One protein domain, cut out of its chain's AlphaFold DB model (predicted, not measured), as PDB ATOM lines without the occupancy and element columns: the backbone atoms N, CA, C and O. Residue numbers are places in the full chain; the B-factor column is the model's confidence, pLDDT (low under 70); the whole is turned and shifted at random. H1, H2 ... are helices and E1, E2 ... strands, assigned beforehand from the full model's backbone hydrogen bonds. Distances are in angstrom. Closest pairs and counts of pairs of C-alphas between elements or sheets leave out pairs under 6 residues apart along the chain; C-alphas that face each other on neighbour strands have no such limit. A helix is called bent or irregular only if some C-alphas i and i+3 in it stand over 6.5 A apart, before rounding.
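Overview. This is residues 148 to 185 and 193 to 291 of the 291 residues of a protein of Parvibium lacunae (UniProt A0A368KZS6). One antiparallel sheet of eight strands, twisted, curls into an open trough, its edges E1 and E8 well apart. H3 packs on the inner side of the curl near E7 and E8, while H1 and the small H2 form a corner by the bent E2. The printed part has 137 residues, with three named helices and eight named strands in the order E1 H1 H2 E2 E3 E4 E5 E6 E7 H3 E8; the sheet's order is E1 to E8 by number. The class is mixed, helices and strands. The whole is compact, with a radius of gyration of the C-alphas of 15.9 A, yet elongated, spanning 52 by 30 by 28 A.

Arrangement. E1, residues 148 to 153, is an edge strand, antiparallel to E2, residues 169 to 177, with N 150 and O 175 at 2.8 A. Between them in the chain, H1, residues 154 to 160, stands at the sheet's level, at a height of 0.8 A. H2, residues 164 to 167, touches H1 only at the corner, closest at the C-alphas of Asn 158 and Asn 165, 4.3 A; it is only just not on the sheet, with 4 pairs of C-alphas within 10 A. E3, residues 196 to 207, is antiparallel to E2, with N 174 and O 201 at 2.8 A. E2 bends by 66 degrees at residue 172 and E3 by 75 degrees at residue 204. E3 begins a meander, each strand the antiparallel neighbour of the one before, through E4, residues 216 to 224, E5, residues 228 to 233, E6, residues 240 to 248, and E7, residues 253 to 261. Its hairpins have N 200 and O 220 at 2.8 A, N 221 and O 230 at 2.9 A, N 231 and O 244 at 2.7 A, and N 245 and O 256 at 2.7 A. The edge strand E8, residues 286 to 290, is antiparallel to E7, with N 257 and O 289 at 2.8 A. H3, residues 266 to 276, is on one face of the sheet, giving two layers, a helix over a sheet; the closest C-alphas to E8 are Met 276 and Ile 289, 6.2 A. H2 and H3 are only just apart, closest 8.2 A. O i to N i+4 pairs within hydrogen-bond range number 0 of 3 in H1, where 4 of 4 O i to N i+3 pairs are, and 5 of 7 in H3; H2 is too short for one.

Along the chain. E1 begins at C-alpha 148 (35.762, -32.406, 51.375). E3 is 30.2 A long, E4 26.2 A, E6 and E7 25.5 A each, E2 21.9 A. H3 is 13.9 A and irregular, C-alphas 268 and 271 being 7.5 A apart. E8 ends at C-alpha 290 (5.501, -39.337, 56.614).

Size, cuts and confidence. The C-alphas farthest apart, of Thr 185 and Ser 264, are 52.8 A apart. Residues 186 to 192 are not printed, a gap of 15.8 A between C-alphas 185 and 193. Of the links printed whole, none is long. Mean pLDDT of the printed part is 87.0; residues 184 to 185, 193 and 211 to 212 are under 70.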
ATOM      1  N   GLY A 148      35.577 -31.595  52.566       96.38
ATOM      2  CA  GLY A 148      35.762 -32.406  51.375       96.38
ATOM      3  C   GLY A 148      34.576 -32.381  50.434       96.38
ATOM      4  O   GLY A 148      33.491 -31.890  50.759       96.38
ATOM      5  N   ARG A 149      34.823 -32.895  49.231       97.25
ATOM      6  CA  ARG A 149      33.817 -33.085  48.192       97.25
ATOM      7  C   ARG A 149      34.002 -34.449  47.553       97.25
ATOM      8  O   ARG A 149      35.137 -34.863  47.323       97.25
ATOM      9  N   ALA A 150      32.901 -35.117  47.245       96.44
ATOM     10  CA  ALA A 150      32.885 -36.396  46.563       96.44
ATOM     11  C   ALA A 150      31.835 -36.407  45.450       96.44
ATOM     12  O   ALA A 150      30.722 -35.933  45.657       96.44
ATOM     13  N   ALA A 151      32.192 -36.962  44.297       96.31
ATOM     14  CA  ALA A 151      31.283 -37.238  43.193       96.31
ATOM     15  C   ALA A 151      31.083 -38.751  43.102       96.31
ATOM     16  O   ALA A 151      32.061 -39.489  43.023       96.31
ATOM     17  N   LEU A 152      29.840 -39.217  43.176       95.00
ATOM     18  CA  LEU A 152      29.496 -40.636  43.231       95.00
ATOM     19  C   LEU A 152      28.405 -40.948  42.207       95.00
ATOM     20  O   LEU A 152      27.494 -40.140  42.018       95.00
ATOM     21  N   PRO A 153      28.400 -42.145  41.608       94.44
ATOM     22  CA  PRO A 153      27.241 -42.597  40.853       94.44
ATOM     23  C   PRO A 153      26.061 -42.831  41.807       94.44
ATOM     24  O   PRO A 153      26.210 -43.518  42.821       94.44
ATOM     25  N   ALA A 154      24.866 -42.336  41.473       94.12
ATOM     26  CA  ALA A 154      23.671 -42.527  42.308       94.12
ATOM     27  C   ALA A 154      23.292 -44.007  42.491       94.12
ATOM     28  O   ALA A 154      22.729 -44.384  43.517       94.12
ATOM     29  N   GLN A 155      23.715 -44.858  41.553       92.06
ATOM     30  CA  GLN A 155      23.597 -46.318  41.615       92.06
ATOM     31  C   GLN A 155      24.253 -46.920  42.864       92.06
ATOM     32  O   GLN A 155      23.878 -48.013  43.288       92.06
ATOM     33  N   TRP A 156      25.214 -46.221  43.481       91.38
ATOM     34  CA  TRP A 156      25.792 -46.635  44.756       91.38
ATOM     35  C   TRP A 156      24.726 -46.794  45.852       91.38
ATOM     36  O   TRP A 156      24.825 -47.719  46.658       91.38
ATOM     37  N   LEU A 157      23.665 -45.975  45.838       91.06
ATOM     38  CA  LEU A 157      22.568 -46.064  46.807       91.06
ATOM     39  C   LEU A 157      21.873 -47.432  46.781       91.06
ATOM     40  O   LEU A 157      21.357 -47.857  47.810       91.06
ATOM     41  N   ASN A 158      21.921 -48.172  45.667       89.88
ATOM     42  CA  ASN A 158      21.357 -49.525  45.580       89.88
ATOM     43  C   ASN A 158      21.987 -50.485  46.598       89.88
ATOM     44  O   ASN A 158      21.327 -51.413  47.065       89.88
ATOM     45  N   GLN A 159      23.246 -50.244  46.985       88.62
ATOM     46  CA  GLN A 159      23.930 -51.048  47.997       88.62
ATOM     47  C   GLN A 159      23.378 -50.831  49.412       88.62
ATOM     48  O   GLN A 159      23.564 -51.696  50.263       88.62
ATOM     49  N   LEU A 160      22.672 -49.724  49.667       86.31
ATOM     50  CA  LEU A 160      22.030 -49.448  50.957       86.31
ATOM     51  C   LEU A 160      20.792 -50.329  51.207       86.31
ATOM     52  O   LEU A 160      20.197 -50.249  52.278       86.31
ATOM     53  N   GLY A 161      20.388 -51.162  50.243       85.56
ATOM     54  CA  GLY A 161      19.232 -52.045  50.370       85.56
ATOM     55  C   GLY A 161      17.907 -51.328  50.104       85.56
ATOM     56  O   GLY A 161      17.841 -50.378  49.327       85.56
ATOM     57  N   ALA A 162      16.817 -51.817  50.696       82.56
ATOM     58  CA  ALA A 162      15.504 -51.196  50.535       82.56
ATOM     59  C   ALA A 162      15.443 -49.836  51.264       82.56
ATOM     60  O   ALA A 162      15.974 -49.723  52.371       82.56
ATOM     61  N   PRO A 163      14.782 -48.810  50.692       82.38
ATOM     62  CA  PRO A 163      14.000 -48.826  49.446       82.38
ATOM     63  C   PRO A 163      14.821 -48.618  48.160       82.38
ATOM     64  O   PRO A 163      14.295 -48.777  47.060       82.38
ATOM     65  N   TRP A 164      16.098 -48.263  48.279       87.56
ATOM     66  CA  TRP A 164      16.946 -47.841  47.162       87.56
ATOM     67  C   TRP A 164      17.113 -48.909  46.089       87.56
ATOM     68  O   TRP A 164      16.998 -48.604  44.909       87.56
ATOM     69  N   ASN A 165      17.280 -50.169  46.486       87.12
ATOM     70  CA  ASN A 165      17.400 -51.281  45.545       87.12
ATOM     71  C   ASN A 165      16.145 -51.460  44.660       87.12
ATOM     72  O   ASN A 165      16.240 -51.943  43.536       87.12
ATOM     73  N   THR A 166      14.971 -51.038  45.139       87.12
ATOM     74  CA  THR A 166      13.719 -51.086  44.366       87.12
ATOM     75  C   THR A 166      13.566 -49.859  43.467       87.12
ATOM     76  O   THR A 166      13.132 -49.982  42.326       87.12
ATOM     77  N   ILE A 167      13.923 -48.671  43.967       87.94
ATOM     78  CA  ILE A 167      13.853 -47.414  43.199       87.94
ATOM     79  C   ILE A 167      14.883 -47.413  42.061       87.94
ATOM     80  O   ILE A 167      14.615 -46.854  40.998       87.94
ATOM     81  N   GLN A 168      16.040 -48.042  42.290       90.38
ATOM     82  CA  GLN A 168      17.190 -48.057  41.389       90.38
ATOM     83  C   GLN A 168      17.587 -46.640  40.939       90.38
ATOM     84  O   GLN A 168      17.501 -46.327  39.748       90.38
ATOM     85  N   PRO A 169      17.965 -45.746  41.876       91.62
ATOM     86  CA  PRO A 169      18.418 -44.402  41.550       91.62
ATOM     87  C   PRO A 169      19.595 -44.399  40.568       91.62
ATOM     88  O   PRO A 169      20.568 -45.144  40.710       91.62
ATOM     89  N   ALA A 170      19.525 -43.496  39.596       92.81
ATOM     90  CA  ALA A 170      20.591 -43.196  38.646       92.81
ATOM     91  C   ALA A 170      20.813 -41.675  38.533       92.81
ATOM     92  O   ALA A 170      20.057 -40.878  39.094       92.81
ATOM     93  N   GLY A 171      21.899 -41.280  37.868       92.88
ATOM     94  CA  GLY A 171      22.423 -39.910  37.867       92.88
ATOM     95  C   GLY A 171      23.690 -39.775  38.714       92.88
ATOM     96  O   GLY A 171      24.331 -40.776  39.060       92.88
ATOM     97  N   GLU A 172      24.045 -38.541  39.055       95.19
ATOM     98  CA  GLU A 172      25.277 -38.207  39.776       95.19
ATOM     99  C   GLU A 172      24.965 -37.596  41.147       95.19
ATOM    100  O   GLU A 172      24.060 -36.774  41.289       95.19
ATOM    101  N   LEU A 173      25.710 -38.014  42.167       96.56
ATOM    102  CA  LEU A 173      25.636 -37.499  43.527       96.56
ATOM    103  C   LEU A 173      26.884 -36.673  43.830       96.56
ATOM    104  O   LEU A 173      27.988 -37.212  43.862       96.56
ATOM    105  N   LEU A 174      26.710 -35.390  44.128       97.12
ATOM    106  CA  LEU A 174      27.769 -34.508  44.603       97.12
ATOM    107  C   LEU A 174      27.603 -34.268  46.101       97.12
ATOM    108  O   LEU A 174      26.754 -33.488  46.534       97.12
ATOM    109  N   LEU A 175      28.424 -34.934  46.903       96.88
ATOM    110  CA  LEU A 175      28.489 -34.748  48.347       96.88
ATOM    111  C   LEU A 175      29.551 -33.705  48.694       96.88
ATOM    112  O   LEU A 175      30.673 -33.761  48.202       96.88
ATOM    113  N   GLN A 176      29.225 -32.779  49.584       97.25
ATOM    114  CA  GLN A 176      30.136 -31.777  50.121       97.25
ATOM    115  C   GLN A 176      29.942 -31.688  51.632       97.25
ATOM    116  O   GLN A 176      28.811 -31.728  52.118       97.25
ATOM    117  N   TRP A 177      31.028 -31.554  52.384       96.31
ATOM    118  CA  TRP A 177      30.976 -31.401  53.838       96.31
ATOM    119  C   TRP A 177      32.019 -30.400  54.329       96.31
ATOM    120  O   TRP A 177      33.112 -30.288  53.768       96.31
ATOM    121  N   ALA A 178      31.674 -29.671  55.387       95.69
ATOM    122  CA  ALA A 178      32.600 -28.839  56.142       95.69
ATOM    123  C   ALA A 178      33.478 -29.696  57.070       95.69
ATOM    124  O   ALA A 178      33.219 -30.880  57.272       95.69
ATOM    125  N   THR A 179      34.515 -29.098  57.659       94.00
ATOM    126  CA  THR A 179      35.407 -29.787  58.600       94.00
ATOM    127  C   THR A 179      34.612 -30.428  59.742       94.00
ATOM    128  O   THR A 179      33.927 -29.736  60.496       94.00
ATOM    129  N   LEU A 180      34.716 -31.750  59.879       91.56
ATOM    130  CA  LEU A 180      34.006 -32.527  60.891       91.56
ATOM    131  C   LEU A 180      34.879 -32.681  62.134       91.56
ATOM    132  O   LEU A 180      36.026 -33.118  62.048       91.56
ATOM    133  N   THR A 181      34.314 -32.403  63.307       89.56
ATOM    134  CA  THR A 181      34.939 -32.776  64.582       89.56
ATOM    135  C   THR A 181      34.426 -34.149  65.001       89.56
ATOM    136  O   THR A 181      33.222 -34.339  65.189       89.56
ATOM    137  N   LEU A 182      35.333 -35.116  65.122       85.44
ATOM    138  CA  LEU A 182      35.006 -36.495  65.471       85.44
ATOM    139  C   LEU A 182      34.968 -36.660  67.002       85.44
ATOM    140  O   LEU A 182      35.864 -36.161  67.689       85.44
ATOM    141  N   PRO A 183      33.967 -37.357  67.567       75.81
ATOM    142  CA  PRO A 183      33.932 -37.635  68.998       75.81
ATOM    143  C   PRO A 183      35.085 -38.565  69.402       75.81
ATOM    144  O   PRO A 183      35.331 -39.581  68.756       75.81
ATOM    145  N   VAL A 184      35.777 -38.234  70.498       67.56
ATOM    146  CA  VAL A 184      36.880 -39.051  71.045       67.56
ATOM    147  C   VAL A 184      36.360 -40.334  71.703       67.56
ATOM    148  O   VAL A 184      37.044 -41.355  71.706       67.56
ATOM    149  N   THR A 185      35.134 -40.314  72.233       62.16
ATOM    150  CA  THR A 185      34.474 -41.478  72.832       62.16
ATOM    151  C   THR A 185      33.097 -41.713  72.199       62.16
ATOM    152  O   THR A 185      32.319 -40.770  72.077       62.16
ATOM    153  N   SER A 193      31.581 -27.729  69.554       57.75
ATOM    154  CA  SER A 193      31.412 -26.282  69.690       57.75
ATOM    155  C   SER A 193      30.872 -25.672  68.389       57.75
ATOM    156  O   SER A 193      30.269 -24.605  68.428       57.75
ATOM    157  N   VAL A 194      31.036 -26.366  67.248       72.69
ATOM    158  CA  VAL A 194      30.580 -25.927  65.925       72.69
ATOM    159  C   VAL A 194      29.966 -27.107  65.146       72.69
ATOM    160  O   VAL A 194      30.698 -28.040  64.808       72.69
ATOM    161  N   PRO A 195      28.647 -27.110  64.861       83.00
ATOM    162  CA  PRO A 195      28.050 -28.082  63.949       83.00
ATOM    163  C   PRO A 195      28.643 -27.916  62.545       83.00
ATOM    164  O   PRO A 195      28.853 -26.798  62.076       83.00
ATOM    165  N   ALA A 196      28.921 -29.030  61.873       89.69
ATOM    166  CA  ALA A 196      29.510 -29.015  60.540       89.69
ATOM    167  C   ALA A 196      28.430 -29.268  59.491       89.69
ATOM    168  O   ALA A 196      27.718 -30.266  59.558       89.69
ATOM    169  N   THR A 197      28.295 -28.382  58.515       94.06
ATOM    170  CA  THR A 197      27.283 -28.533  57.469       94.06
ATOM    171  C   THR A 197      27.713 -29.553  56.422       94.06
ATOM    172  O   THR A 197      28.898 -29.714  56.116       94.06
ATOM    173  N   TRP A 198      26.734 -30.235  55.844       95.75
ATOM    174  CA  TRP A 198      26.916 -31.074  54.668       95.75
ATOM    175  C   TRP A 198      25.794 -30.820  53.666       95.75
ATOM    176  O   TRP A 198      24.686 -30.413  54.026       95.75
ATOM    177  N   ARG A 199      26.098 -31.052  52.392       96.88
ATOM    178  CA  ARG A 199      25.190 -30.876  51.262       96.88
ATOM    179  C   ARG A 199      25.407 -32.005  50.264       96.88
ATOM    180  O   ARG A 199      26.535 -32.260  49.861       96.88
ATOM    181  N   LEU A 200      24.333 -32.676  49.883       96.81
ATOM    182  CA  LEU A 200      24.298 -33.729  48.881       96.81
ATOM    183  C   LEU A 200      23.396 -33.269  47.742       96.81
ATOM    184  O   LEU A 200      22.199 -33.074  47.942       96.81
ATOM    185  N   GLU A 201      23.955 -33.107  46.554       96.62
ATOM    186  CA  GLU A 201      23.190 -32.796  45.351       96.62
ATOM    187  C   GLU A 201      23.025 -34.058  44.517       96.62
ATOM    188  O   GLU A 201      24.005 -34.733  44.220       96.62
ATOM    189  N   TRP A 202      21.798 -34.369  44.125       95.88
ATOM    190  CA  TRP A 202      21.493 -35.413  43.163       95.88
ATOM    191  C   TRP A 202      21.143 -34.762  41.830       95.88
ATOM    192  O   TRP A 202      20.067 -34.179  41.671       95.88
ATOM    193  N   GLN A 203      22.082 -34.831  40.894       93.81
ATOM    194  CA  GLN A 203      21.972 -34.255  39.564       93.81
ATOM    195  C   GLN A 203      21.448 -35.288  38.569       93.81
ATOM    196  O   GLN A 203      21.829 -36.461  38.608       93.81
ATOM    197  N   GLN A 204      20.582 -34.820  37.664       90.44
ATOM    198  CA  GLN A 204      19.947 -35.647  36.633       90.44
ATOM    199  C   GLN A 204      19.321 -36.921  37.216       90.44
ATOM    200  O   GLN A 204      19.516 -38.027  36.702       90.44
ATOM    201  N   ALA A 205      18.592 -36.743  38.317       90.62
ATOM    202  CA  ALA A 205      18.015 -37.824  39.086       90.62
ATOM    203  C   ALA A 205      17.067 -38.656  38.231       90.62
ATOM    204  O   ALA A 205      16.203 -38.124  37.538       90.62
ATOM    205  N   GLN A 206      17.239 -39.966  38.293       91.06
ATOM    206  CA  GLN A 206      16.472 -40.952  37.544       91.06
ATOM    207  C   GLN A 206      16.100 -42.092  38.487       91.06
ATOM    208  O   GLN A 206      16.854 -42.390  39.414       91.06
ATOM    209  N   ALA A 207      14.965 -42.743  38.254       86.38
ATOM    210  CA  ALA A 207      14.556 -43.927  39.003       86.38
ATOM    211  C   ALA A 207      14.209 -45.043  38.024       86.38
ATOM    212  O   ALA A 207      13.290 -44.881  37.227       86.38
ATOM    213  N   GLY A 208      14.898 -46.183  38.110       81.44
ATOM    214  CA  GLY A 208      14.654 -47.326  37.223       81.44
ATOM    215  C   GLY A 208      13.223 -47.875  37.290       81.44
ATOM    216  O   GLY A 208      12.751 -48.477  36.331       81.44
ATOM    217  N   MET A 209      12.498 -47.621  38.387       75.00
ATOM    218  CA  MET A 209      11.083 -47.996  38.531       75.00
ATOM    219  C   MET A 209      10.153 -47.267  37.543       75.00
ATOM    220  O   MET A 209       9.049 -47.745  37.276       75.00
ATOM    221  N   VAL A 210      10.565 -46.116  37.008       73.31
ATOM    222  CA  VAL A 210       9.760 -45.304  36.095       73.31
ATOM    223  C   VAL A 210      10.524 -45.122  34.787       73.31
ATOM    224  O   VAL A 210      11.647 -44.641  34.784       73.31
ATOM    225  N   ASN A 211       9.899 -45.427  33.648       69.81
ATOM    226  CA  ASN A 211      10.496 -45.191  32.321       69.81
ATOM    227  C   ASN A 211      10.387 -43.720  31.857       69.81
ATOM    228  O   ASN A 211      10.379 -43.407  30.668       69.81
ATOM    229  N   VAL A 212      10.224 -42.810  32.810       64.94
ATOM    230  CA  VAL A 212      10.320 -41.369  32.605       64.94
ATOM    231  C   VAL A 212      11.799 -41.051  32.759       64.94
ATOM    232  O   VAL A 212      12.403 -41.553  33.695       64.94
ATOM    233  N   GLY A 213      12.382 -40.274  31.842       80.75
ATOM    234  CA  GLY A 213      13.812 -39.947  31.850       80.75
ATOM    235  C   GLY A 213      14.276 -39.217  33.122       80.75
ATOM    236  O   GLY A 213      14.218 -39.725  34.234       80.75
ATOM    237  N   VAL A 214      14.801 -38.003  32.992       86.31
ATOM    238  CA  VAL A 214      15.277 -37.257  34.168       86.31
ATOM    239  C   VAL A 214      14.086 -36.744  34.990       86.31
ATOM    240  O   VAL A 214      13.285 -35.960  34.488       86.31
ATOM    241  N   LEU A 215      13.995 -37.153  36.259       87.88
ATOM    242  CA  LEU A 215      12.981 -36.729  37.235       87.88
ATOM    243  C   LEU A 215      13.192 -35.291  37.719       87.88
ATOM    244  O   LEU A 215      12.228 -34.587  38.025       87.88
ATOM    245  N   GLY A 216      14.452 -34.863  37.810       90.00
ATOM    246  CA  GLY A 216      14.806 -33.550  38.331       90.00
ATOM    247  C   GLY A 216      16.218 -33.470  38.899       90.00
ATOM    248  O   GLY A 216      17.057 -34.339  38.660       90.00
ATOM    249  N   SER A 217      16.468 -32.407  39.658       92.88
ATOM    250  CA  SER A 217      17.666 -32.257  40.487       92.88
ATOM    251  C   SER A 217      17.249 -31.927  41.914       92.88
ATOM    252  O   SER A 217      16.392 -31.066  42.137       92.88
ATOM    253  N   TYR A 218      17.874 -32.591  42.882       94.88
ATOM    254  CA  TYR A 218      17.519 -32.487  44.296       94.88
ATOM    255  C   TYR A 218      18.732 -32.112  45.128       94.88
ATOM    256  O   TYR A 218      19.845 -32.549  44.851       94.88
ATOM    257  N   VAL A 219      18.518 -31.324  46.172       95.88
ATOM    258  CA  VAL A 219      19.552 -30.985  47.149       95.88
ATOM    259  C   VAL A 219      19.061 -31.398  48.517       95.88
ATOM    260  O   VAL A 219      18.001 -30.958  48.952       95.88
ATOM    261  N   CYS A 220      19.856 -32.218  49.190       96.00
ATOM    262  CA  CYS A 220      19.729 -32.523  50.600       96.00
ATOM    263  C   CYS A 220      20.814 -31.789  51.383       96.00
ATOM    264  O   CYS A 220      21.966 -31.743  50.958       96.00
ATOM    265  N   GLN A 221      20.475 -31.232  52.535       96.06
ATOM    266  CA  GLN A 221      21.433 -30.545  53.394       96.06
ATOM    267  C   GLN A 221      21.101 -30.755  54.866       96.06
ATOM    268  O   GLN A 221      19.935 -30.883  55.247       96.06
ATOM    269  N   GLY A 222      22.136 -30.768  55.695       94.12
ATOM    270  CA  GLY A 222      22.003 -30.971  57.129       94.12
ATOM    271  C   GLY A 222      23.262 -30.579  57.884       94.12
ATOM    272  O   GLY A 222      24.215 -30.029  57.325       94.12
ATOM    273  N   GLU A 223      23.257 -30.874  59.176       91.00
ATOM    274  CA  GLU A 223      24.346 -30.540  60.088       91.00
ATOM    275  C   GLU A 223      24.812 -31.789  60.822       91.00
ATOM    276  O   GLU A 223      24.031 -32.471  61.463       91.00
ATOM    277  N   TRP A 224      26.101 -32.084  60.797       84.44
ATOM    278  CA  TRP A 224      26.704 -33.076  61.670       84.44
ATOM    279  C   TRP A 224      26.990 -32.465  63.048       84.44
ATOM    280  O   TRP A 224      27.482 -31.333  63.123       84.44
ATOM    281  N   PRO A 225      26.751 -33.192  64.155       79.06
ATOM    282  CA  PRO A 225      26.227 -34.553  64.287       79.06
ATOM    283  C   PRO A 225      24.706 -34.580  64.488       79.06
ATOM    284  O   PRO A 225      24.166 -35.579  64.961       79.06
ATOM    285  N   ARG A 226      24.010 -33.476  64.195       83.81
ATOM    286  CA  ARG A 226      22.562 -33.396  64.367       83.81
ATOM    287  C   ARG A 226      21.893 -34.349  63.370       83.81
ATOM    288  O   ARG A 226      22.083 -34.230  62.165       83.81
ATOM    289  N   PRO A 227      21.068 -35.288  63.833       82.25
ATOM    290  CA  PRO A 227      20.399 -36.224  62.942       82.25
ATOM    291  C   PRO A 227      19.143 -35.576  62.328       82.25
ATOM    292  O   PRO A 227      18.026 -36.053  62.507       82.25
ATOM    293  N   ALA A 228      19.323 -34.442  61.649       87.88
ATOM    294  CA  ALA A 228      18.272 -33.702  60.967       87.88
ATOM    295  C   ALA A 228      18.777 -33.165  59.624       87.88
ATOM    296  O   ALA A 228      19.880 -32.620  59.532       87.88
ATOM    297  N   PHE A 229      17.965 -33.325  58.585       93.19
ATOM    298  CA  PHE A 229      18.260 -32.841  57.242       93.19
ATOM    299  C   PHE A 229      16.982 -32.568  56.459       93.19
ATOM    300  O   PHE A 229      15.925 -33.133  56.741       93.19
ATOM    301  N   SER A 230      17.080 -31.705  55.456       93.62
ATOM    302  CA  SER A 230      16.001 -31.449  54.510       93.62
ATOM    303  C   SER A 230      16.479 -31.693  53.090       93.62
ATOM    304  O   SER A 230      17.644 -31.466  52.772       93.62
ATOM    305  N   CYS A 231      15.576 -32.171  52.246       94.56
ATOM    306  CA  CYS A 231      15.770 -32.392  50.828       94.56
ATOM    307  C   CYS A 231      14.700 -31.627  50.056       94.56
ATOM    308  O   CYS A 231      13.514 -31.716  50.377       94.56
ATOM    309  N   ALA A 232      15.110 -30.896  49.029       93.25
ATOM    310  CA  ALA A 232      14.201 -30.156  48.172       93.25
ATOM    311  C   ALA A 232      14.637 -30.227  46.711       93.25
ATOM    312  O   ALA A 232      15.820 -30.350  46.386       93.25
ATOM    313  N   GLY A 233      13.655 -30.133  45.826       90.06
ATOM    314  CA  GLY A 233      13.888 -29.922  44.411       90.06
ATOM    315  C   GLY A 233      14.561 -28.573  44.123       90.06
ATOM    316  O   GLY A 233      14.171 -27.554  44.686       90.06
ATOM    317  N   VAL A 234      15.544 -28.559  43.220       84.94
ATOM    318  CA  VAL A 234      16.286 -27.338  42.847       84.94
ATOM    319  C   VAL A 234      15.473 -26.434  41.923       84.94
ATOM    320  O   VAL A 234      15.561 -25.212  42.008       84.94
ATOM    321  N   THR A 235      14.679 -27.027  41.031       78.62
ATOM    322  CA  THR A 235      13.951 -26.293  39.992       78.62
ATOM    323  C   THR A 235      12.442 -26.373  40.232       78.62
ATOM    324  O   THR A 235      11.924 -27.459  40.490       78.62
ATOM    325  N   PRO A 236      11.688 -25.267  40.103       70.75
ATOM    326  CA  PRO A 236      10.235 -25.302  40.267       70.75
ATOM    327  C   PRO A 236       9.513 -26.060  39.136       70.75
ATOM    328  O   PRO A 236       8.438 -26.597  39.352       70.75
ATOM    329  N   LEU A 237      10.092 -26.166  37.939       74.12
ATOM    330  CA  LEU A 237       9.463 -26.782  36.755       74.12
ATOM    331  C   LEU A 237       9.996 -28.188  36.432       74.12
ATOM    332  O   LEU A 237      10.142 -28.552  35.270       74.12
ATOM    333  N   GLN A 238      10.324 -28.979  37.450       82.81
ATOM    334  CA  GLN A 238      10.791 -30.352  37.244       82.81
ATOM    335  C   GLN A 238       9.648 -31.379  37.330       82.81
ATOM    336  O   GLN A 238       8.673 -31.136  38.045       82.81
ATOM    337  N   PRO A 239       9.766 -32.525  36.633       84.81
ATOM    338  CA  PRO A 239       8.763 -33.590  36.628       84.81
ATOM    339  C   PRO A 239       8.253 -34.045  37.994       84.81
ATOM    340  O   PRO A 239       7.054 -34.273  38.152       84.81
ATOM    341  N   LEU A 240       9.154 -34.158  38.970       87.44
ATOM    342  CA  LEU A 240       8.832 -34.510  40.347       87.44
ATOM    343  C   LEU A 240       9.328 -33.413  41.290       87.44
ATOM    344  O   LEU A 240      10.528 -33.301  41.557       87.44
ATOM    345  N   GLN A 241       8.402 -32.636  41.841       89.69
ATOM    346  CA  GLN A 241       8.691 -31.734  42.945       89.69
ATOM    347  C   GLN A 241       8.702 -32.525  44.251       89.69
ATOM    348  O   GLN A 241       7.701 -33.133  44.620       89.69
ATOM    349  N   LEU A 242       9.831 -32.502  44.954       91.38
ATOM    350  CA  LEU A 242       9.999 -33.168  46.240       91.38
ATOM    351  C   LEU A 242      10.373 -32.140  47.301       91.38
ATOM    352  O   LEU A 242      11.270 -31.322  47.090       91.38
ATOM    353  N   GLN A 243       9.716 -32.229  48.449       91.38
ATOM    354  CA  GLN A 243      10.131 -31.586  49.687       91.38
ATOM    355  C   GLN A 243      10.064 -32.634  50.788       91.38
ATOM    356  O   GLN A 243       9.027 -33.260  50.981       91.38
ATOM    357  N   LEU A 244      11.164 -32.848  51.495       92.56
ATOM    358  CA  LEU A 244      11.268 -33.831  52.564       92.56
ATOM    359  C   LEU A 244      12.099 -33.239  53.694       92.56
ATOM    360  O   LEU A 244      13.181 -32.713  53.469       92.56
ATOM    361  N   SER A 245      11.611 -33.348  54.915       91.56
ATOM    362  CA  SER A 245      12.340 -33.025  56.134       91.56
ATOM    363  C   SER A 245      12.430 -34.278  56.983       91.56
ATOM    364  O   SER A 245      11.430 -34.955  57.206       91.56
ATOM    365  N   VAL A 246      13.630 -34.588  57.450       91.06
ATOM    366  CA  VAL A 246      13.925 -35.754  58.273       91.06
ATOM    367  C   VAL A 246      14.574 -35.275  59.560       91.06
ATOM    368  O   VAL A 246      15.470 -34.434  59.544       91.06
ATOM    369  N   GLN A 247      14.109 -35.800  60.684       90.69
ATOM    370  CA  GLN A 247      14.609 -35.494  62.016       90.69
ATOM    371  C   GLN A 247      14.643 -36.775  62.842       90.69
ATOM    372  O   GLN A 247      13.789 -37.647  62.695       90.69
ATOM    373  N   HIS A 248      15.596 -36.887  63.749       84.19
ATOM    374  CA  HIS A 248      15.640 -37.959  64.728       84.19
ATOM    375  C   HIS A 248      15.547 -37.353  66.121       84.19
ATOM    376  O   HIS A 248      16.408 -36.574  66.531       84.19
ATOM    377  N   ASP A 249      14.503 -37.725  66.857       80.12
ATOM    378  CA  ASP A 249      14.223 -37.198  68.200       80.12
ATOM    379  C   ASP A 249      15.024 -37.899  69.314       80.12
ATOM    380  O   ASP A 249      14.763 -37.701  70.498       80.12
ATOM    381  N   GLY A 250      16.003 -38.726  68.935       76.81
ATOM    382  CA  GLY A 250      16.824 -39.533  69.839       76.81
ATOM    383  C   GLY A 250      16.377 -40.991  69.931       76.81
ATOM    384  O   GLY A 250      17.203 -41.840  70.258       76.81
ATOM    385  N   THR A 251      15.125 -41.300  69.582       79.12
ATOM    386  CA  THR A 251      14.585 -42.674  69.637       79.12
ATOM    387  C   THR A 251      14.010 -43.151  68.313       79.12
ATOM    388  O   THR A 251      14.151 -44.323  67.964       79.12
ATOM    389  N   ARG A 252      13.364 -42.253  67.566       83.75
ATOM    390  CA  ARG A 252      12.723 -42.557  66.290       83.75
ATOM    391  C   ARG A 252      13.123 -41.540  65.239       83.75
ATOM    392  O   ARG A 252      13.239 -40.341  65.493       83.75
ATOM    393  N   TRP A 253      13.268 -42.038  64.021       85.06
ATOM    394  CA  TRP A 253      13.299 -41.198  62.837       85.06
ATOM    395  C   TRP A 253      11.874 -40.734  62.534       85.06
ATOM    396  O   TRP A 253      10.950 -41.547  62.447       85.06
ATOM    397  N   ARG A 254      11.703 -39.421  62.412       88.75
ATOM    398  CA  ARG A 254      10.500 -38.763  61.912       88.75
ATOM    399  C   ARG A 254      10.828 -38.141  60.572       88.75
ATOM    400  O   ARG A 254      11.829 -37.438  60.441       88.75
ATOM    401  N   TRP A 255       9.985 -38.375  59.589       89.81
ATOM    402  CA  TRP A 255      10.110 -37.723  58.295       89.81
ATOM    403  C   TRP A 255       8.763 -37.160  57.881       89.81
ATOM    404  O   TRP A 255       7.719 -37.726  58.186       89.81
ATOM    405  N   GLN A 256       8.792 -36.009  57.227       91.50
ATOM    406  CA  GLN A 256       7.612 -35.307  56.744       91.50
ATOM    407  C   GLN A 256       7.953 -34.669  55.413       91.50
ATOM    408  O   GLN A 256       8.973 -33.994  55.281       91.50
ATOM    409  N   GLY A 257       7.114 -34.881  54.420       90.94
ATOM    410  CA  GLY A 257       7.363 -34.375  53.094       90.94
ATOM    411  C   GLY A 257       6.155 -34.478  52.193       90.94
ATOM    412  O   GLY A 257       5.143 -35.097  52.523       90.94
ATOM    413  N   GLN A 258       6.301 -33.881  51.026       91.12
ATOM    414  CA  GLN A 258       5.343 -33.950  49.946       91.12
ATOM    415  C   GLN A 258       6.082 -34.183  48.634       91.12
ATOM    416  O   GLN A 258       7.161 -33.632  48.394       91.12
ATOM    417  N   ALA A 259       5.480 -35.009  47.793       90.69
ATOM    418  CA  ALA A 259       5.908 -35.243  46.430       90.69
ATOM    419  C   ALA A 259       4.744 -34.912  45.498       90.69
ATOM    420  O   ALA A 259       3.658 -35.472  45.652       90.69
ATOM    421  N   THR A 260       4.976 -34.021  44.541       87.94
ATOM    422  CA  THR A 260       3.989 -33.632  43.532       87.94
ATOM    423  C   THR A 260       4.566 -33.877  42.150       87.94
ATOM    424  O   THR A 260       5.708 -33.510  41.866       87.94
ATOM    425  N   VAL A 261       3.779 -34.506  41.286       88.62
ATOM    426  CA  VAL A 261       4.169 -34.805  39.907       88.62
ATOM    427  C   VAL A 261       3.509 -33.820  38.952       88.62
ATOM    428  O   VAL A 261       2.340 -33.470  39.111       88.62
ATOM    429  N   ALA A 262       4.248 -33.384  37.932       86.75
ATOM    430  CA  ALA A 262       3.681 -32.583  36.857       86.75
ATOM    431  C   ALA A 262       2.527 -33.338  36.171       86.75
ATOM    432  O   ALA A 262       2.670 -34.507  35.810       86.75
ATOM    433  N   ALA A 263       1.396 -32.666  35.931       83.69
ATOM    434  CA  ALA A 263       0.190 -33.298  35.384       83.69
ATOM    435  C   ALA A 263       0.439 -34.074  34.073       83.69
ATOM    436  O   ALA A 263      -0.173 -35.113  33.841       83.69
ATOM    437  N   SER A 264       1.391 -33.619  33.251       82.38
ATOM    438  CA  SER A 264       1.793 -34.280  32.002       82.38
ATOM    439  C   SER A 264       2.434 -35.662  32.190       82.38
ATOM    440  O   SER A 264       2.444 -36.451  31.250       82.38
ATOM    441  N   GLN A 265       2.956 -35.974  33.380       82.75
ATOM    442  CA  GLN A 265       3.665 -37.228  33.680       82.75
ATOM    443  C   GLN A 265       2.992 -38.056  34.782       82.75
ATOM    444  O   GLN A 265       3.435 -39.164  35.093       82.75
ATOM    445  N   ALA A 266       1.881 -37.556  35.332       82.00
ATOM    446  CA  ALA A 266       1.157 -38.173  36.436       82.00
ATOM    447  C   ALA A 266       0.840 -39.653  36.191       82.00
ATOM    448  O   ALA A 266       1.134 -40.481  37.049       82.00
ATOM    449  N   ALA A 267       0.312 -40.004  35.010       82.62
ATOM    450  CA  ALA A 267      -0.074 -41.375  34.666       82.62
ATOM    451  C   ALA A 267       1.102 -42.369  34.718       82.62
ATOM    452  O   ALA A 267       0.940 -43.482  35.212       82.62
ATOM    453  N   MET A 268       2.292 -41.961  34.267       81.38
ATOM    454  CA  MET A 268       3.481 -42.823  34.244       81.38
ATOM    455  C   MET A 268       4.101 -42.996  35.636       81.38
ATOM    456  O   MET A 268       4.733 -44.011  35.914       81.38
ATOM    457  N   MET A 269       3.909 -42.020  36.527       83.81
ATOM    458  CA  MET A 269       4.542 -41.966  37.849       83.81
ATOM    459  C   MET A 269       3.620 -42.403  38.994       83.81
ATOM    460  O   MET A 269       4.037 -42.380  40.154       83.81
ATOM    461  N   GLN A 270       2.395 -42.855  38.697       81.94
ATOM    462  CA  GLN A 270       1.437 -43.300  39.718       81.94
ATOM    463  C   GLN A 270       1.997 -44.409  40.617       81.94
ATOM    464  O   GLN A 270       1.791 -44.375  41.829       81.94
ATOM    465  N   GLY A 271       2.715 -45.378  40.039       83.50
ATOM    466  CA  GLY A 271       3.329 -46.472  40.798       83.50
ATOM    467  C   GLY A 271       4.379 -45.975  41.795       83.50
ATOM    468  O   GLY A 271       4.360 -46.369  42.958       83.50
ATOM    469  N   MET A 272       5.236 -45.044  41.367       84.62
ATOM    470  CA  MET A 272       6.262 -44.446  42.225       84.62
ATOM    471  C   MET A 272       5.646 -43.599  43.341       84.62
ATOM    472  O   MET A 272       6.069 -43.690  44.490       84.62
ATOM    473  N   LEU A 273       4.614 -42.812  43.027       85.81
ATOM    474  CA  LEU A 273       3.877 -42.026  44.017       85.81
ATOM    475  C   LEU A 273       3.282 -42.917  45.117       85.81
ATOM    476  O   LEU A 273       3.470 -42.637  46.299       85.81
ATOM    477  N   ASN A 274       2.649 -44.029  44.736       85.19
ATOM    478  CA  ASN A 274       2.093 -44.991  45.691       85.19
ATOM    479  C   ASN A 274       3.170 -45.641  46.579       85.19
ATOM    480  O   ASN A 274       2.876 -46.033  47.705       85.19
ATOM    481  N   PHE A 275       4.407 -45.762  46.086       83.88
ATOM    482  CA  PHE A 275       5.531 -46.285  46.863       83.88
ATOM    483  C   PHE A 275       6.114 -45.251  47.841       83.88
ATOM    484  O   PHE A 275       6.607 -45.621  48.904       83.88
ATOM    485  N   MET A 276       6.056 -43.956  47.510       83.88
ATOM    486  CA  MET A 276       6.633 -42.889  48.339       83.88
ATOM    487  C   MET A 276       5.788 -42.536  49.568       83.88
ATOM    488  O   MET A 276       6.344 -42.125  50.587       83.88
ATOM    489  N   GLY A 277       4.462 -42.671  49.506       85.44
ATOM    490  CA  GLY A 277       3.606 -42.288  50.626       85.44
ATOM    491  C   GLY A 277       2.113 -42.436  50.356       85.44
ATOM    492  O   GLY A 277       1.681 -43.155  49.457       85.44
ATOM    493  N   ARG A 278       1.306 -41.731  51.156       86.44
ATOM    494  CA  ARG A 278      -0.159 -41.737  51.032       86.44
ATOM    495  C   ARG A 278      -0.620 -40.613  50.110       86.44
ATOM    496  O   ARG A 278      -0.142 -39.489  50.235       86.44
ATOM    497  N   ARG A 279      -1.573 -40.893  49.220       84.00
ATOM    498  CA  ARG A 279      -2.141 -39.876  48.320       84.00
ATOM    499  C   ARG A 279      -2.816 -38.747  49.091       84.00
ATOM    500  O   ARG A 279      -3.430 -38.989  50.133       84.00
ATOM    501  N   HIS A 280      -2.697 -37.534  48.562       84.00
ATOM    502  CA  HIS A 280      -3.453 -36.399  49.065       84.00
ATOM    503  C   HIS A 280      -4.950 -36.607  48.751       84.00
ATOM    504  O   HIS A 280      -5.263 -37.072  47.652       84.00
ATOM    505  N   PRO A 281      -5.879 -36.303  49.679       77.19
ATOM    506  CA  PRO A 281      -7.315 -36.485  49.443       77.19
ATOM    507  C   PRO A 281      -7.834 -35.680  48.245       77.19
ATOM    508  O   PRO A 281      -8.662 -36.174  47.487       77.19
ATOM    509  N   ASP A 282      -7.302 -34.466  48.069       82.50
ATOM    510  CA  ASP A 282      -7.816 -33.484  47.106       82.50
ATOM    511  C   ASP A 282      -6.991 -33.373  45.810       82.50
ATOM    512  O   ASP A 282      -7.444 -32.751  44.852       82.50
ATOM    513  N   ASP A 283      -5.790 -33.967  45.756       83.44
ATOM    514  CA  ASP A 283      -4.914 -33.901  44.576       83.44
ATOM    515  C   ASP A 283      -4.324 -35.288  44.242       83.44
ATOM    516  O   ASP A 283      -3.449 -35.785  44.959       83.44
ATOM    517  N   PRO A 284      -4.759 -35.931  43.138       81.06
ATOM    518  CA  PRO A 284      -4.279 -37.256  42.745       81.06
ATOM    519  C   PRO A 284      -2.817 -37.271  42.277       81.06
ATOM    520  O   PRO A 284      -2.227 -38.353  42.184       81.06
ATOM    521  N   ASN A 285      -2.230 -36.108  41.988       85.88
ATOM    522  CA  ASN A 285      -0.835 -35.962  41.567       85.88
ATOM    523  C   ASN A 285       0.100 -35.664  42.746       85.88
ATOM    524  O   ASN A 285       1.309 -35.506  42.542       85.88
ATOM    525  N   GLN A 286      -0.446 -35.600  43.965       87.62
ATOM    526  CA  GLN A 286       0.282 -35.296  45.185       87.62
ATOM    527  C   GLN A 286       0.241 -36.460  46.179       87.62
ATOM    528  O   GLN A 286      -0.772 -37.133  46.389       87.62
ATOM    529  N   VAL A 287       1.373 -36.670  46.842       88.94
ATOM    530  CA  VAL A 287       1.549 -37.653  47.906       88.94
ATOM    531  C   VAL A 287       2.196 -36.996  49.113       88.94
ATOM    532  O   VAL A 287       3.160 -36.242  48.987       88.94
ATOM    533  N   VAL A 288       1.686 -37.335  50.293       88.62
ATOM    534  CA  VAL A 288       2.270 -36.974  51.583       88.62
ATOM    535  C   VAL A 288       3.147 -38.129  52.065       88.62
ATOM    536  O   VAL A 288       2.700 -39.275  52.184       88.62
ATOM    537  N   ILE A 289       4.406 -37.811  52.352       86.56
ATOM    538  CA  ILE A 289       5.436 -38.728  52.838       86.56
ATOM    539  C   ILE A 289       5.579 -38.491  54.341       86.56
ATOM    540  O   ILE A 289       5.922 -37.387  54.758       86.56
ATOM    541  N   GLY A 290       5.330 -39.500  55.173       80.75
ATOM    542  CA  GLY A 290       5.501 -39.337  56.614       80.75
ATOM    543  C   GLY A 290       5.160 -40.557  57.455       80.75
ATOM    544  O   GLY A 290       4.489 -41.473  56.977       80.75
ATOM    545  N   ASN A 291       5.642 -40.541  58.698       73.69
ATOM    546  CA  ASN A 291       5.348 -41.501  59.767       73.69
ATOM    547  C   ASN A 291       5.022 -40.807  61.102       73.69
ATOM    548  O   ASN A 291       5.233 -39.580  61.225       73.69
TER     549      ASN A 291